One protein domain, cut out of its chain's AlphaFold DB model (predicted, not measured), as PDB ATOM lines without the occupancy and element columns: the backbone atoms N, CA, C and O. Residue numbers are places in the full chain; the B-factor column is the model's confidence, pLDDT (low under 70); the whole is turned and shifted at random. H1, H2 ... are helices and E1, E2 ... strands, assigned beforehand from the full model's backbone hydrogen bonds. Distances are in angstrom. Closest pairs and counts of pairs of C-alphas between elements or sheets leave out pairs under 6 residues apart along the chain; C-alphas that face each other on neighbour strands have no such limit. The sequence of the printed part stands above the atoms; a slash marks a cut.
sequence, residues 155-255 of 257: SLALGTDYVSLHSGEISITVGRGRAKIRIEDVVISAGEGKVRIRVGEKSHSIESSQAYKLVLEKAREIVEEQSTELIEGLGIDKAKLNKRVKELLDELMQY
ATOM      1  N   SER A 155    -102.485-144.599 -45.421       89.81
ATOM      2  CA  SER A 155    -101.490-145.256 -46.260       89.81
ATOM      3  C   SER A 155    -101.605-146.770 -46.245       89.81
ATOM      4  O   SER A 155    -101.905-147.383 -45.219       89.81
ATOM      5  N   LEU A 156    -101.303-147.359 -47.398       86.25
ATOM      6  CA  LEU A 156    -101.188-148.791 -47.620       86.25
ATOM      7  C   LEU A 156     -99.792-149.089 -48.160       86.25
ATOM      8  O   LEU A 156     -99.361-148.522 -49.159       86.25
ATOM      9  N   ALA A 157     -99.075-149.986 -47.501       86.56
ATOM     10  CA  ALA A 157     -97.769-150.458 -47.918       86.56
ATOM     11  C   ALA A 157     -97.823-151.958 -48.198       86.56
ATOM     12  O   ALA A 157     -98.121-152.748 -47.307       86.56
ATOM     13  N   LEU A 158     -97.471-152.340 -49.419       85.50
ATOM     14  CA  LEU A 158     -97.319-153.715 -49.874       85.50
ATOM     15  C   LEU A 158     -95.821-153.976 -50.034       85.50
ATOM     16  O   LEU A 158     -95.164-153.328 -50.844       85.50
ATOM     17  N   GLY A 159     -95.258-154.876 -49.242       80.69
ATOM     18  CA  GLY A 159     -93.894-155.376 -49.397       80.69
ATOM     19  C   GLY A 159     -93.896-156.876 -49.667       80.69
ATOM     20  O   GLY A 159     -94.910-157.545 -49.499       80.69
ATOM     21  N   THR A 160     -92.737-157.429 -50.022       79.81
ATOM     22  CA  THR A 160     -92.574-158.851 -50.379       79.81
ATOM     23  C   THR A 160     -93.156-159.830 -49.351       79.81
ATOM     24  O   THR A 160     -93.678-160.883 -49.713       79.81
ATOM     25  N   ASP A 161     -93.080-159.477 -48.066       84.81
ATOM     26  CA  ASP A 161     -93.458-160.361 -46.958       84.81
ATOM     27  C   ASP A 161     -94.489-159.751 -46.011       84.81
ATOM     28  O   ASP A 161     -94.746-160.322 -44.943       84.81
ATOM     29  N   TYR A 162     -95.033-158.581 -46.352       88.38
ATOM     30  CA  TYR A 162     -95.992-157.896 -45.500       88.38
ATOM     31  C   TYR A 162     -96.926-156.958 -46.259       88.38
ATOM     32  O   TYR A 162     -96.565-156.372 -47.273       88.38
ATOM     33  N   VAL A 163     -98.097-156.748 -45.678       88.00
ATOM     34  CA  VAL A 163     -99.026-155.678 -46.015       88.00
ATOM     35  C   VAL A 163     -99.263-154.859 -44.757       88.00
ATOM     36  O   VAL A 163     -99.420-155.415 -43.670       88.00
ATOM     37  N   SER A 164     -99.245-153.538 -44.876       89.38
ATOM     38  CA  SER A 164     -99.497-152.638 -43.760       89.38
ATOM     39  C   SER A 164    -100.462-151.538 -44.155       89.38
ATOM     40  O   SER A 164    -100.242-150.863 -45.153       89.38
ATOM     41  N   LEU A 165    -101.464-151.317 -43.321       89.75
ATOM     42  CA  LEU A 165    -102.454-150.260 -43.428       89.75
ATOM     43  C   LEU A 165    -102.312-149.311 -42.234       89.75
ATOM     44  O   LEU A 165    -102.016-149.744 -41.115       89.75
ATOM     45  N   HIS A 166    -102.474-148.015 -42.469       90.94
ATOM     46  CA  HIS A 166    -102.337-146.986 -41.445       90.94
ATOM     47  C   HIS A 166    -103.303-145.830 -41.699       90.94
ATOM     48  O   HIS A 166    -103.397-145.363 -42.831       90.94
ATOM     49  N   SER A 167    -103.978-145.367 -40.644       88.12
ATOM     50  CA  SER A 167    -104.832-144.171 -40.636       88.12
ATOM     51  C   SER A 167    -104.850-143.568 -39.231       88.12
ATOM     52  O   SER A 167    -105.528-144.067 -38.331       88.12
ATOM     53  N   GLY A 168    -104.063-142.511 -39.006       87.81
ATOM     54  CA  GLY A 168    -103.931-141.876 -37.686       87.81
ATOM     55  C   GLY A 168    -103.472-142.860 -36.600       87.81
ATOM     56  O   GLY A 168    -102.423-143.480 -36.723       87.81
ATOM     57  N   GLU A 169    -104.270-143.042 -35.548       88.25
ATOM     58  CA  GLU A 169    -103.969-143.969 -34.439       88.25
ATOM     59  C   GLU A 169    -104.170-145.456 -34.788       88.25
ATOM     60  O   GLU A 169    -103.864-146.348 -33.993       88.25
ATOM     61  N   ILE A 170    -104.676-145.749 -35.987       91.00
ATOM     62  CA  ILE A 170    -104.884-147.110 -36.469       91.00
ATOM     63  C   ILE A 170    -103.662-147.553 -37.271       91.00
ATOM     64  O   ILE A 170    -103.196-146.874 -38.192       91.00
ATOM     65  N   SER A 171    -103.148-148.737 -36.955       93.94
ATOM     66  CA  SER A 171    -102.102-149.390 -37.733       93.94
ATOM     67  C   SER A 171    -102.281-150.898 -37.707       93.94
ATOM     68  O   SER A 171    -102.296-151.516 -36.644       93.94
ATOM     69  N   ILE A 172    -102.384-151.501 -38.886       94.12
ATOM     70  CA  ILE A 172    -102.497-152.947 -39.045       94.12
ATOM     71  C   ILE A 172    -101.380-153.409 -39.960       94.12
ATOM     72  O   ILE A 172    -101.230-152.905 -41.064       94.12
ATOM     73  N   THR A 173    -100.591-154.372 -39.511       94.00
ATOM     74  CA  THR A 173     -99.515-154.976 -40.291       94.00
ATOM     75  C   THR A 173     -99.674-156.482 -40.262       94.00
ATOM     76  O   THR A 173     -99.683-157.092 -39.195       94.00
ATOM     77  N   VAL A 174     -99.738-157.095 -41.435       93.88
ATOM     78  CA  VAL A 174     -99.789-158.542 -41.619       93.88
ATOM     79  C   VAL A 174     -98.558-158.957 -42.400       93.88
ATOM     80  O   VAL A 174     -98.260-158.375 -43.431       93.88
ATOM     81  N   GLY A 175     -97.838-159.966 -41.930       90.38
ATOM     82  CA  GLY A 175     -96.741-160.577 -42.667       90.38
ATOM     83  C   GLY A 175     -96.774-162.097 -42.607       90.38
ATOM     84  O   GLY A 175     -97.711-162.703 -42.080       90.38
ATOM     85  N   ARG A 176     -95.731-162.739 -43.139       88.06
ATOM     86  CA  ARG A 176     -95.597-164.206 -43.088       88.06
ATOM     87  C   ARG A 176     -95.559-164.695 -41.636       88.06
ATOM     88  O   ARG A 176     -94.572-164.490 -40.941       88.06
ATOM     89  N   GLY A 177     -96.650-165.314 -41.179       89.00
ATOM     90  CA  GLY A 177     -96.766-165.863 -39.822       89.00
ATOM     91  C   GLY A 177     -96.747-164.816 -38.703       89.00
ATOM     92  O   GLY A 177     -96.399-165.127 -37.568       89.00
ATOM     93  N   ARG A 178     -97.072-163.557 -39.003       94.12
ATOM     94  CA  ARG A 178     -97.174-162.518 -37.978       94.12
ATOM     95  C   ARG A 178     -98.249-161.506 -38.318       94.12
ATOM     96  O   ARG A 178     -98.428-161.166 -39.483       94.12
ATOM     97  N   ALA A 179     -98.920-160.995 -37.301       95.00
ATOM     98  CA  ALA A 179     -99.833-159.875 -37.438       95.00
ATOM     99  C   ALA A 179     -99.699-158.939 -36.246       95.00
ATOM    100  O   ALA A 179     -99.379-159.355 -35.131       95.00
ATOM    101  N   LYS A 180     -99.945-157.659 -36.485       96.75
ATOM    102  CA  LYS A 180    -100.032-156.637 -35.458       96.75
ATOM    103  C   LYS A 180    -101.178-155.706 -35.804       96.75
ATOM    104  O   LYS A 180    -101.182-155.126 -36.881       96.75
ATOM    105  N   ILE A 181    -102.111-155.561 -34.881       96.19
ATOM    106  CA  ILE A 181    -103.237-154.639 -34.948       96.19
ATOM    107  C   ILE A 181    -103.038-153.640 -33.814       96.19
ATOM    108  O   ILE A 181    -102.844-154.030 -32.663       96.19
ATOM    109  N   ARG A 182    -103.051-152.355 -34.142       94.62
ATOM    110  CA  ARG A 182    -103.062-151.249 -33.193       94.62
ATOM    111  C   ARG A 182    -104.243-150.357 -33.519       94.62
ATOM    112  O   ARG A 182    -104.366-149.918 -34.661       94.62
ATOM    113  N   ILE A 183    -105.053-150.090 -32.510       92.75
ATOM    114  CA  ILE A 183    -106.142-149.122 -32.552       92.75
ATOM    115  C   ILE A 183    -106.135-148.421 -31.204       92.75
ATOM    116  O   ILE A 183    -106.357-149.079 -30.192       92.75
ATOM    117  N   GLU A 184    -105.867-147.115 -31.204       88.88
ATOM    118  CA  GLU A 184    -105.856-146.297 -29.987       88.88
ATOM    119  C   GLU A 184    -104.941-146.920 -28.905       88.88
ATOM    120  O   GLU A 184    -103.732-147.066 -29.112       88.88
ATOM    121  N   ASP A 185    -105.500-147.324 -27.765       89.69
ATOM    122  CA  ASP A 185    -104.802-147.932 -26.629       89.69
ATOM    123  C   ASP A 185    -104.702-149.469 -26.698       89.69
ATOM    124  O   ASP A 185    -104.052-150.092 -25.846       89.69
ATOM    125  N   VAL A 186    -105.300-150.089 -27.719       93.12
ATOM    126  CA  VAL A 186    -105.307-151.539 -27.927       93.12
ATOM    127  C   VAL A 186    -104.212-151.948 -28.906       93.12
ATOM    128  O   VAL A 186    -104.121-151.465 -30.037       93.12
ATOM    129  N   VAL A 187    -103.382-152.909 -28.497       95.69
ATOM    130  CA  VAL A 187    -102.386-153.555 -29.358       95.69
ATOM    131  C   VAL A 187    -102.526-155.068 -29.267       95.69
ATOM    132  O   VAL A 187    -102.236-155.662 -28.234       95.69
ATOM    133  N   ILE A 188    -102.885-155.701 -30.380       96.62
ATOM    134  CA  ILE A 188    -102.914-157.157 -30.538       96.62
ATOM    135  C   ILE A 188    -101.755-157.542 -31.452       96.62
ATOM    136  O   ILE A 188    -101.601-157.002 -32.546       96.62
ATOM    137  N   SER A 189    -100.910-158.468 -31.017       96.56
ATOM    138  CA  SER A 189     -99.798-158.975 -31.822       96.56
ATOM    139  C   SER A 189     -99.759-160.491 -31.786       96.56
ATOM    140  O   SER A 189     -99.783-161.083 -30.715       96.56
ATOM    141  N   ALA A 190     -99.688-161.108 -32.959       96.06
ATOM    142  CA  ALA A 190     -99.528-162.539 -33.139       96.06
ATOM    143  C   ALA A 190     -98.190-162.812 -33.825       96.06
ATOM    144  O   ALA A 190     -97.884-162.225 -34.866       96.06
ATOM    145  N   GLY A 191     -97.394-163.699 -33.242       94.31
ATOM    146  CA  GLY A 191     -96.084-164.083 -33.757       94.31
ATOM    147  C   GLY A 191     -95.532-165.260 -32.967       94.31
ATOM    148  O   GLY A 191     -95.861-165.422 -31.795       94.31
ATOM    149  N   GLU A 192     -94.719-166.094 -33.617       90.69
ATOM    150  CA  GLU A 192     -94.056-167.241 -32.967       90.69
ATOM    151  C   GLU A 192     -95.043-168.196 -32.258       90.69
ATOM    152  O   GLU A 192     -94.736-168.783 -31.224       90.69
ATOM    153  N   GLY A 193     -96.263-168.330 -32.793       90.12
ATOM    154  CA  GLY A 193     -97.316-169.179 -32.220       90.12
ATOM    155  C   GLY A 193     -97.990-168.622 -30.960       90.12
ATOM    156  O   GLY A 193     -98.783-169.329 -30.343       90.12
ATOM    157  N   LYS A 194     -97.702-167.373 -30.577       94.38
ATOM    158  CA  LYS A 194     -98.260-166.708 -29.391       94.38
ATOM    159  C   LYS A 194     -99.023-165.449 -29.783       94.38
ATOM    160  O   LYS A 194     -98.738-164.827 -30.810       94.38
ATOM    161  N   VAL A 195     -99.971-165.057 -28.937       96.62
ATOM    162  CA  VAL A 195    -100.701-163.790 -29.049       96.62
ATOM    163  C   VAL A 195    -100.415-162.946 -27.818       96.62
ATOM    164  O   VAL A 195    -100.541-163.417 -26.694       96.62
ATOM    165  N   ARG A 196    -100.036-161.685 -28.012       95.94
ATOM    166  CA  ARG A 196     -99.931-160.683 -26.947       95.94
ATOM    167  C   ARG A 196    -100.966-159.600 -27.173       95.94
ATOM    168  O   ARG A 196    -101.026-159.034 -28.265       95.94
ATOM    169  N   ILE A 197    -101.722-159.302 -26.128       96.06
ATOM    170  CA  ILE A 197    -102.766-158.282 -26.108       96.06
ATOM    171  C   ILE A 197    -102.350-157.244 -25.080       96.06
ATOM    172  O   ILE A 197    -102.033-157.589 -23.943       96.06
ATOM    173  N   ARG A 198    -102.348-155.978 -25.471       93.81
ATOM    174  CA  ARG A 198    -102.185-154.846 -24.567       93.81
ATOM    175  C   ARG A 198    -103.410-153.960 -24.680       93.81
ATOM    176  O   ARG A 198    -103.788-153.619 -25.795       93.81
ATOM    177  N   VAL A 199    -103.991-153.605 -23.544       91.69
ATOM    178  CA  VAL A 199    -105.111-152.664 -23.438       91.69
ATOM    179  C   VAL A 199    -104.735-151.662 -22.356       91.69
ATOM    180  O   VAL A 199    -104.660-152.021 -21.175       91.69
ATOM    181  N   GLY A 200    -104.387-150.441 -22.767       89.19
ATOM    182  CA  GLY A 200    -103.779-149.452 -21.878       89.19
ATOM    183  C   GLY A 200    -102.510-150.000 -21.209       89.19
ATOM    184  O   GLY A 200    -101.551-150.391 -21.879       89.19
ATOM    185  N   GLU A 201    -102.511-150.063 -19.876       88.06
ATOM    186  CA  GLU A 201    -101.382-150.572 -19.078       88.06
ATOM    187  C   GLU A 201    -101.394-152.096 -18.877       88.06
ATOM    188  O   GLU A 201    -100.389-152.683 -18.469       88.06
ATOM    189  N   LYS A 202    -102.513-152.768 -19.172       91.62
ATOM    190  CA  LYS A 202    -102.640-154.216 -18.975       91.62
ATOM    191  C   LYS A 202    -102.076-154.961 -20.173       91.62
ATOM    192  O   LYS A 202    -102.357-154.619 -21.319       91.62
ATOM    193  N   SER A 203    -101.302-156.011 -19.907       92.81
ATOM    194  CA  SER A 203    -100.739-156.884 -20.933       92.81
ATOM    195  C   SER A 203    -101.061-158.339 -20.619       92.81
ATOM    196  O   SER A 203    -100.777-158.818 -19.525       92.81
ATOM    197  N   HIS A 204    -101.590-159.049 -21.608       93.81
ATOM    198  CA  HIS A 204    -101.907-160.472 -21.555       93.81
ATOM    199  C   HIS A 204    -101.139-161.215 -22.651       93.81
ATOM    200  O   HIS A 204    -100.858-160.659 -23.717       93.81
ATOM    201  N   SER A 205    -100.785-162.471 -22.387       94.25
ATOM    202  CA  SER A 205    -100.139-163.354 -23.356       94.25
ATOM    203  C   SER A 205    -100.897-164.671 -23.399       94.25
ATOM    204  O   SER A 205    -101.144-165.270 -22.359       94.25
ATOM    205  N   ILE A 206    -101.249-165.110 -24.601       94.81
ATOM    206  CA  ILE A 206    -101.978-166.343 -24.870       94.81
ATOM    207  C   ILE A 206    -101.057-167.251 -25.681       94.81
ATOM    208  O   ILE A 206    -100.608-166.893 -26.775       94.81
ATOM    209  N   GLU A 207    -100.783-168.438 -25.152       93.69
ATOM    210  CA  GLU A 207    -100.033-169.489 -25.843       93.69
ATOM    211  C   GLU A 207    -101.013-170.525 -26.406       93.69
ATOM    212  O   GLU A 207    -101.169-171.620 -25.877       93.69
ATOM    213  N   SER A 208    -101.722-170.148 -27.472       93.31
ATOM    214  CA  SER A 208    -102.698-171.009 -28.148       93.31
ATOM    215  C   SER A 208    -102.544-170.910 -29.659       93.31
ATOM    216  O   SER A 208    -102.608-169.826 -30.241       93.31
ATOM    217  N   SER A 209    -102.395-172.067 -30.309       92.62
ATOM    218  CA  SER A 209    -102.319-172.154 -31.770       92.62
ATOM    219  C   SER A 209    -103.617-171.701 -32.447       92.62
ATOM    220  O   SER A 209    -103.565-171.132 -33.537       92.62
ATOM    221  N   GLN A 210    -104.767-171.907 -31.795       94.38
ATOM    222  CA  GLN A 210    -106.073-171.455 -32.274       94.38
ATOM    223  C   GLN A 210    -106.180-169.930 -32.202       94.38
ATOM    224  O   GLN A 210    -106.464-169.299 -33.216       94.38
ATOM    225  N   ALA A 211    -105.842-169.332 -31.054       94.06
ATOM    226  CA  ALA A 211    -105.828-167.876 -30.894       94.06
ATOM    227  C   ALA A 211    -104.858-167.204 -31.883       94.06
ATOM    228  O   ALA A 211    -105.180-166.191 -32.500       94.06
ATOM    229  N   TYR A 212    -103.679-167.798 -32.085       95.12
ATOM    230  CA  TYR A 212    -102.700-167.319 -33.061       95.12
ATOM    231  C   TYR A 212    -103.246-167.329 -34.498       95.12
ATOM    232  O   TYR A 212    -103.088-166.338 -35.216       95.12
ATOM    233  N   LYS A 213    -103.909-168.415 -34.922       94.94
ATOM    234  CA  LYS A 213    -104.537-168.495 -36.252       94.94
ATOM    235  C   LYS A 213    -105.674-167.490 -36.406       94.94
ATOM    236  O   LYS A 213    -105.696-166.790 -37.413       94.94
ATOM    237  N   LEU A 214    -106.525-167.360 -35.389       95.12
ATOM    238  CA  LEU A 214    -107.640-166.413 -35.376       95.12
ATOM    239  C   LEU A 214    -107.165-164.978 -35.632       95.12
ATOM    240  O   LEU A 214    -107.685-164.305 -36.519       95.12
ATOM    241  N   VAL A 215    -106.129-164.520 -34.918       95.56
ATOM    242  CA  VAL A 215    -105.577-163.168 -35.125       95.56
ATOM    243  C   VAL A 215    -105.024-163.001 -36.537       95.56
ATOM    244  O   VAL A 215    -105.235-161.956 -37.149       95.56
ATOM    245  N   LEU A 216    -104.309-163.998 -37.064       94.81
ATOM    246  CA  LEU A 216    -103.761-163.922 -38.419       94.81
ATOM    247  C   LEU A 216    -104.857-163.840 -39.483       94.81
ATOM    248  O   LEU A 216    -104.734-163.037 -40.406       94.81
ATOM    249  N   GLU A 217    -105.892-164.666 -39.371       93.69
ATOM    250  CA  GLU A 217    -107.018-164.695 -40.307       93.69
ATOM    251  C   GLU A 217    -107.801-163.386 -40.243       93.69
ATOM    252  O   GLU A 217    -107.935-162.709 -41.262       93.69
ATOM    253  N   LYS A 218    -108.181-162.938 -39.042       94.38
ATOM    254  CA  LYS A 218    -108.908-161.674 -38.865       94.38
ATOM    255  C   LYS A 218    -108.107-160.463 -39.321       94.38
ATOM    256  O   LYS A 218    -108.653-159.579 -39.976       94.38
ATOM    257  N   ALA A 219    -106.807-160.420 -39.038       92.38
ATOM    258  CA  ALA A 219    -105.960-159.334 -39.520       92.38
ATOM    259  C   ALA A 219    -105.873-159.313 -41.057       92.38
ATOM    260  O   ALA A 219    -105.869-158.231 -41.639       92.38
ATOM    261  N   ARG A 220    -105.825-160.482 -41.717       91.62
ATOM    262  CA  ARG A 220    -105.851-160.581 -43.188       91.62
ATOM    263  C   ARG A 220    -107.175-160.097 -43.763       91.62
ATOM    264  O   ARG A 220    -107.139-159.231 -44.628       91.62
ATOM    265  N   GLU A 221    -108.299-160.591 -43.243       90.62
ATOM    266  CA  GLU A 221    -109.649-160.179 -43.665       90.62
ATOM    267  C   GLU A 221    -109.825-158.660 -43.558       90.62
ATOM    268  O   GLU A 221    -110.328-158.009 -44.471       90.62
ATOM    269  N   ILE A 222    -109.376-158.075 -42.443       89.81
ATOM    270  CA  ILE A 222    -109.425-156.629 -42.234       89.81
ATOM    271  C   ILE A 222    -108.569-155.895 -43.272       89.81
ATOM    272  O   ILE A 222    -109.038-154.932 -43.872       89.81
ATOM    273  N   VAL A 223    -107.322-156.319 -43.481       88.31
ATOM    274  CA  VAL A 223    -106.430-155.654 -44.438       88.31
ATOM    275  C   VAL A 223    -106.971-155.748 -45.860       88.31
ATOM    276  O   VAL A 223    -106.913-154.752 -46.569       88.31
ATOM    277  N   GLU A 224    -107.498-156.894 -46.283       84.38
ATOM    278  CA  GLU A 224    -108.019-157.096 -47.639       84.38
ATOM    279  C   GLU A 224    -109.221-156.187 -47.939       84.38
ATOM    280  O   GLU A 224    -109.222-155.471 -48.944       84.38
ATOM    281  N   GLU A 225    -110.192-156.125 -47.021       84.50
ATOM    282  CA  GLU A 225    -111.347-155.229 -47.156       84.50
ATOM    283  C   GLU A 225    -110.932-153.757 -47.155       84.50
ATOM    284  O   GLU A 225    -111.267-153.011 -48.073       84.50
ATOM    285  N   GLN A 226    -110.160-153.339 -46.148       83.50
ATOM    286  CA  GLN A 226    -109.801-151.929 -45.977       83.50
ATOM    287  C   GLN A 226    -108.817-151.438 -47.046       83.50
ATOM    288  O   GLN A 226    -108.807-150.256 -47.377       83.50
ATOM    289  N   SER A 227    -107.994-152.324 -47.618       77.31
ATOM    290  CA  SER A 227    -107.126-151.964 -48.746       77.31
ATOM    291  C   SER A 227    -107.940-151.643 -49.997       77.31
ATOM    292  O   SER A 227    -107.591-150.711 -50.714       77.31
ATOM    293  N   THR A 228    -109.015-152.395 -50.249       76.12
ATOM    294  CA  THR A 228    -109.893-152.173 -51.406       76.12
ATOM    295  C   THR A 228    -110.622-150.836 -51.275       76.12
ATOM    296  O   THR A 228    -110.511-149.994 -52.162       76.12
ATOM    297  N   GLU A 229    -111.251-150.596 -50.120       74.56
ATOM    298  CA  GLU A 229    -111.962-149.341 -49.815       74.56
ATOM    299  C   GLU A 229    -111.026-148.112 -49.919       74.56
ATOM    300  O   GLU A 229    -111.385-147.084 -50.500       74.56
ATOM    301  N   LEU A 230    -109.782-148.231 -49.440       76.75
ATOM    302  CA  LEU A 230    -108.784-147.162 -49.520       76.75
ATOM    303  C   LEU A 230    -108.340-146.850 -50.962       76.75
ATOM    304  O   LEU A 230    -108.143-145.680 -51.305       76.75
ATOM    305  N   ILE A 231    -108.158-147.876 -51.802       70.06
ATOM    306  CA  ILE A 231    -107.767-147.711 -53.215       70.06
ATOM    307  C   ILE A 231    -108.915-147.098 -54.027       70.06
ATOM    308  O   ILE A 231    -108.664-146.286 -54.915       70.06
ATOM    309  N   GLU A 232    -110.160-147.439 -53.700       74.94
ATOM    310  CA  GLU A 232    -111.364-146.859 -54.312       74.94
ATOM    311  C   GLU A 232    -111.651-145.420 -53.842       74.94
ATOM    312  O   GLU A 232    -112.572-144.778 -54.342       74.94
ATOM    313  N   GLY A 233    -110.855-144.892 -52.907       71.56
ATOM    314  CA  GLY A 233    -110.990-143.527 -52.398       71.56
ATOM    315  C   GLY A 233    -112.082-143.355 -51.340       71.56
ATOM    316  O   GLY A 233    -112.388-142.224 -50.970       71.56
ATOM    317  N   LEU A 234    -112.649-144.451 -50.826       73.31
ATOM    318  CA  LEU A 234    -113.620-144.434 -49.724       73.31
ATOM    319  C   LEU A 234    -112.945-144.215 -48.360       73.31
ATOM    320  O   LEU A 234    -113.593-143.789 -47.406       73.31
ATOM    321  N   GLY A 235    -111.636-144.467 -48.292       79.56
ATOM    322  CA  GLY A 235    -110.838-144.369 -47.074       79.56
ATOM    323  C   GLY A 235    -111.053-145.551 -46.130       79.56
ATOM    324  O   GLY A 235    -111.591-146.585 -46.527       79.56
ATOM    325  N   ILE A 236    -110.599-145.423 -44.882       81.88
ATOM    326  CA  ILE A 236    -110.725-146.478 -43.862       81.88
ATOM    327  C   ILE A 236    -111.961-146.245 -42.985       81.88
ATOM    328  O   ILE A 236    -112.067-145.232 -42.283       81.88
ATOM    329  N   ASP A 237    -112.867-147.226 -42.943       86.12
ATOM    330  CA  ASP A 237    -114.030-147.207 -42.050       86.12
ATOM    331  C   ASP A 237    -113.611-147.557 -40.615       86.12
ATOM    332  O   ASP A 237    -113.618-148.710 -40.166       86.12
ATOM    333  N   LYS A 238    -113.264-146.514 -39.856       86.25
ATOM    334  CA  LYS A 238    -112.841-146.629 -38.453       86.25
ATOM    335  C   LYS A 238    -113.896-147.286 -37.562       86.25
ATOM    336  O   LYS A 238    -113.533-147.995 -36.627       86.25
ATOM    337  N   ALA A 239    -115.185-147.073 -37.824       87.44
ATOM    338  CA  ALA A 239    -116.251-147.621 -36.989       87.44
ATOM    339  C   ALA A 239    -116.370-149.139 -37.183       87.44
ATOM    340  O   ALA A 239    -116.397-149.895 -36.205       87.44
ATOM    341  N   LYS A 240    -116.368-149.590 -38.442       89.56
ATOM    342  CA  LYS A 240    -116.346-151.015 -38.802       89.56
ATOM    343  C   LYS A 240    -115.076-151.695 -38.292       89.56
ATOM    344  O   LYS A 240    -115.147-152.800 -37.748       89.56
ATOM    345  N   LEU A 241    -113.935-151.017 -38.389       89.19
ATOM    346  CA  LEU A 241    -112.657-151.511 -37.886       89.19
ATOM    347  C   LEU A 241    -112.654-151.696 -36.364       89.19
ATOM    348  O   LEU A 241    -112.308-152.772 -35.875       89.19
ATOM    349  N   ASN A 242    -113.085-150.674 -35.621       89.38
ATOM    350  CA  ASN A 242    -113.168-150.715 -34.162       89.38
ATOM    351  C   ASN A 242    -114.096-151.840 -33.698       89.38
ATOM    352  O   ASN A 242    -113.765-152.561 -32.757       89.38
ATOM    353  N   LYS A 243    -115.222-152.038 -34.393       91.88
ATOM    354  CA  LYS A 243    -116.141-153.147 -34.125       91.88
ATOM    355  C   LYS A 243    -115.451-154.506 -34.295       91.88
ATOM    356  O   LYS A 243    -115.495-155.308 -33.369       91.88
ATOM    357  N   ARG A 244    -114.759-154.737 -35.416       91.56
ATOM    358  CA  ARG A 244    -114.040-156.002 -35.668       91.56
ATOM    359  C   ARG A 244    -112.926-156.273 -34.666       91.56
ATOM    360  O   ARG A 244    -112.730-157.412 -34.256       91.56
ATOM    361  N   VAL A 245    -112.174-155.244 -34.280       90.69
ATOM    362  CA  VAL A 245    -111.101-155.408 -33.289       90.69
ATOM    363  C   VAL A 245    -111.667-155.681 -31.905       90.69
ATOM    364  O   VAL A 245    -111.095-156.491 -31.181       90.69
ATOM    365  N   LYS A 246    -112.804-155.075 -31.557       91.50
ATOM    366  CA  LYS A 246    -113.517-155.392 -30.321       91.50
ATOM    367  C   LYS A 246    -114.024-156.837 -30.312       91.50
ATOM    368  O   LYS A 246    -113.772-157.534 -29.342       91.50
ATOM    369  N   GLU A 247    -114.645-157.298 -31.399       93.62
ATOM    370  CA  GLU A 247    -115.074-158.700 -31.560       93.62
ATOM    371  C   GLU A 247    -113.890-159.669 -31.414       93.62
ATOM    372  O   GLU A 247    -113.951-160.611 -30.627       93.62
ATOM    373  N   LEU A 248    -112.766-159.383 -32.086       94.12
ATOM    374  CA  LEU A 248    -111.538-160.168 -31.944       94.12
ATOM    375  C   LEU A 248    -111.019-160.166 -30.500       94.12
ATOM    376  O   LEU A 248    -110.559-161.193 -30.008       94.12
ATOM    377  N   LEU A 249    -111.050-159.018 -29.824       93.12
ATOM    378  CA  LEU A 249    -110.608-158.911 -28.439       93.12
ATOM    379  C   LEU A 249    -111.500-159.746 -27.515       93.12
ATOM    380  O   LEU A 249    -110.968-160.516 -26.721       93.12
ATOM    381  N   ASP A 250    -112.820-159.656 -27.664       92.81
ATOM    382  CA  ASP A 250    -113.788-160.432 -26.886       92.81
ATOM    383  C   ASP A 250    -113.584-161.946 -27.085       92.81
ATOM    384  O   ASP A 250    -113.547-162.696 -26.106       92.81
ATOM    385  N   GLU A 251    -113.358-162.399 -28.324       94.25
ATOM    386  CA  GLU A 251    -113.025-163.799 -28.630       94.25
ATOM    387  C   GLU A 251    -111.693-164.232 -27.998       94.25
ATOM    388  O   GLU A 251    -111.587-165.321 -27.433       94.25
ATOM    389  N   LEU A 252    -110.663-163.383 -28.045       93.00
ATOM    390  CA  LEU A 252    -109.362-163.697 -27.456       93.00
ATOM    391  C   LEU A 252    -109.400-163.755 -25.928       93.00
ATOM    392  O   LEU A 252    -108.693-164.571 -25.334       93.00
ATOM    393  N   MET A 253    -110.220-162.924 -25.285       89.81
ATOM    394  CA  MET A 253    -110.373-162.937 -23.829       89.81
ATOM    395  C   MET A 253    -110.953-164.264 -23.319       89.81
ATOM    396  O   MET A 253    -110.651-164.644 -22.189       89.81
ATOM    397  N   GLN A 254    -111.693-165.019 -24.142       91.69
ATOM    398  CA  GLN A 254    -112.178-166.362 -23.782       91.69
ATOM    399  C   GLN A 254    -111.043-167.376 -23.569       91.69
ATOM    400  O   GLN A 254    -111.229-168.349 -22.850       91.69
ATOM    401  N   TYR A 255    -109.856-167.148 -24.144       88.62
ATOM    402  CA  TYR A 255    -108.677-168.002 -23.935       88.62
ATOM    403  C   TYR A 255    -107.911-167.679 -22.643       88.62
ATOM    404  O   TYR A 255    -106.940-168.364 -22.323       88.62
TER     405      TYR A 255
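AT A GLANCE: This is residues 155 to 255 of the 257 residues of an uncharacterized protein of Thermococcus paralvinellae (UniProt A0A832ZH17). One broad sheet of seven strands, laid side by side as the backbone zigzags, forms a wall with two long helices, H1 and H2, packed side by side over one face and the other face bare. The printed part has 101 residues, with seven named strands followed by two named helices; the class is mixed, helices and strands. The sheet, in order E1 E2 E3 E4 E5 E6 E7, is antiparallel throughout. The whole is compact, with a radius of gyration of the C-alphas of 12.9 A and spans of 38 by 28 by 19 A.

IN THESE COORDINATES: E1, residues 155 to 159, begins at C-alpha 155 (-101.490, -145.256, -46.260). E2 is residues 162 to 167, E3 170 to 175, E4 178 to 183, E5 186 to 191, E6 194 to 199 and E7 202 to 206; E2 and E4 each measure 17.0 A. H1, residues 209 to 231, is 33.0 A long. H2, residues 238 to 255, is 26.2 A long and ends at C-alpha 255 (-108.677, -168.002, -23.935).

HOW THE PARTS SIT: The seven strands form a meander, each the antiparallel neighbour of the one before. In the hairpin E1 and E2, N 157 and O 164 are 2.8 A apart, within hydrogen-bond range; in the hairpin E6 and E7, N 197 and O 204 are 2.9 A apart. H1 and H2 are on the same face, at heights over the sheet of 8.4 A and 10.0 A: two layers, helices on one face of a sheet. The closest C-alphas of E4 and H1, Ala 179 and Leu 216, are 5.7 A apart. H1 and H2, a helical hairpin, touch at Ala 211 and Leu 252, their closest C-alphas at 6.5 A, at a shallow tilt of 4 degrees, opposite ways. Every O i to N i+4 pair is within hydrogen-bond range in H1, and 12 of 14 in H2.

THE WHOLE: The C-alphas farthest apart, Glu 207 and Gly 233, are 38.7 A apart. The printed part has no cut and no long link, and no printed residue is under 70 in pLDDT.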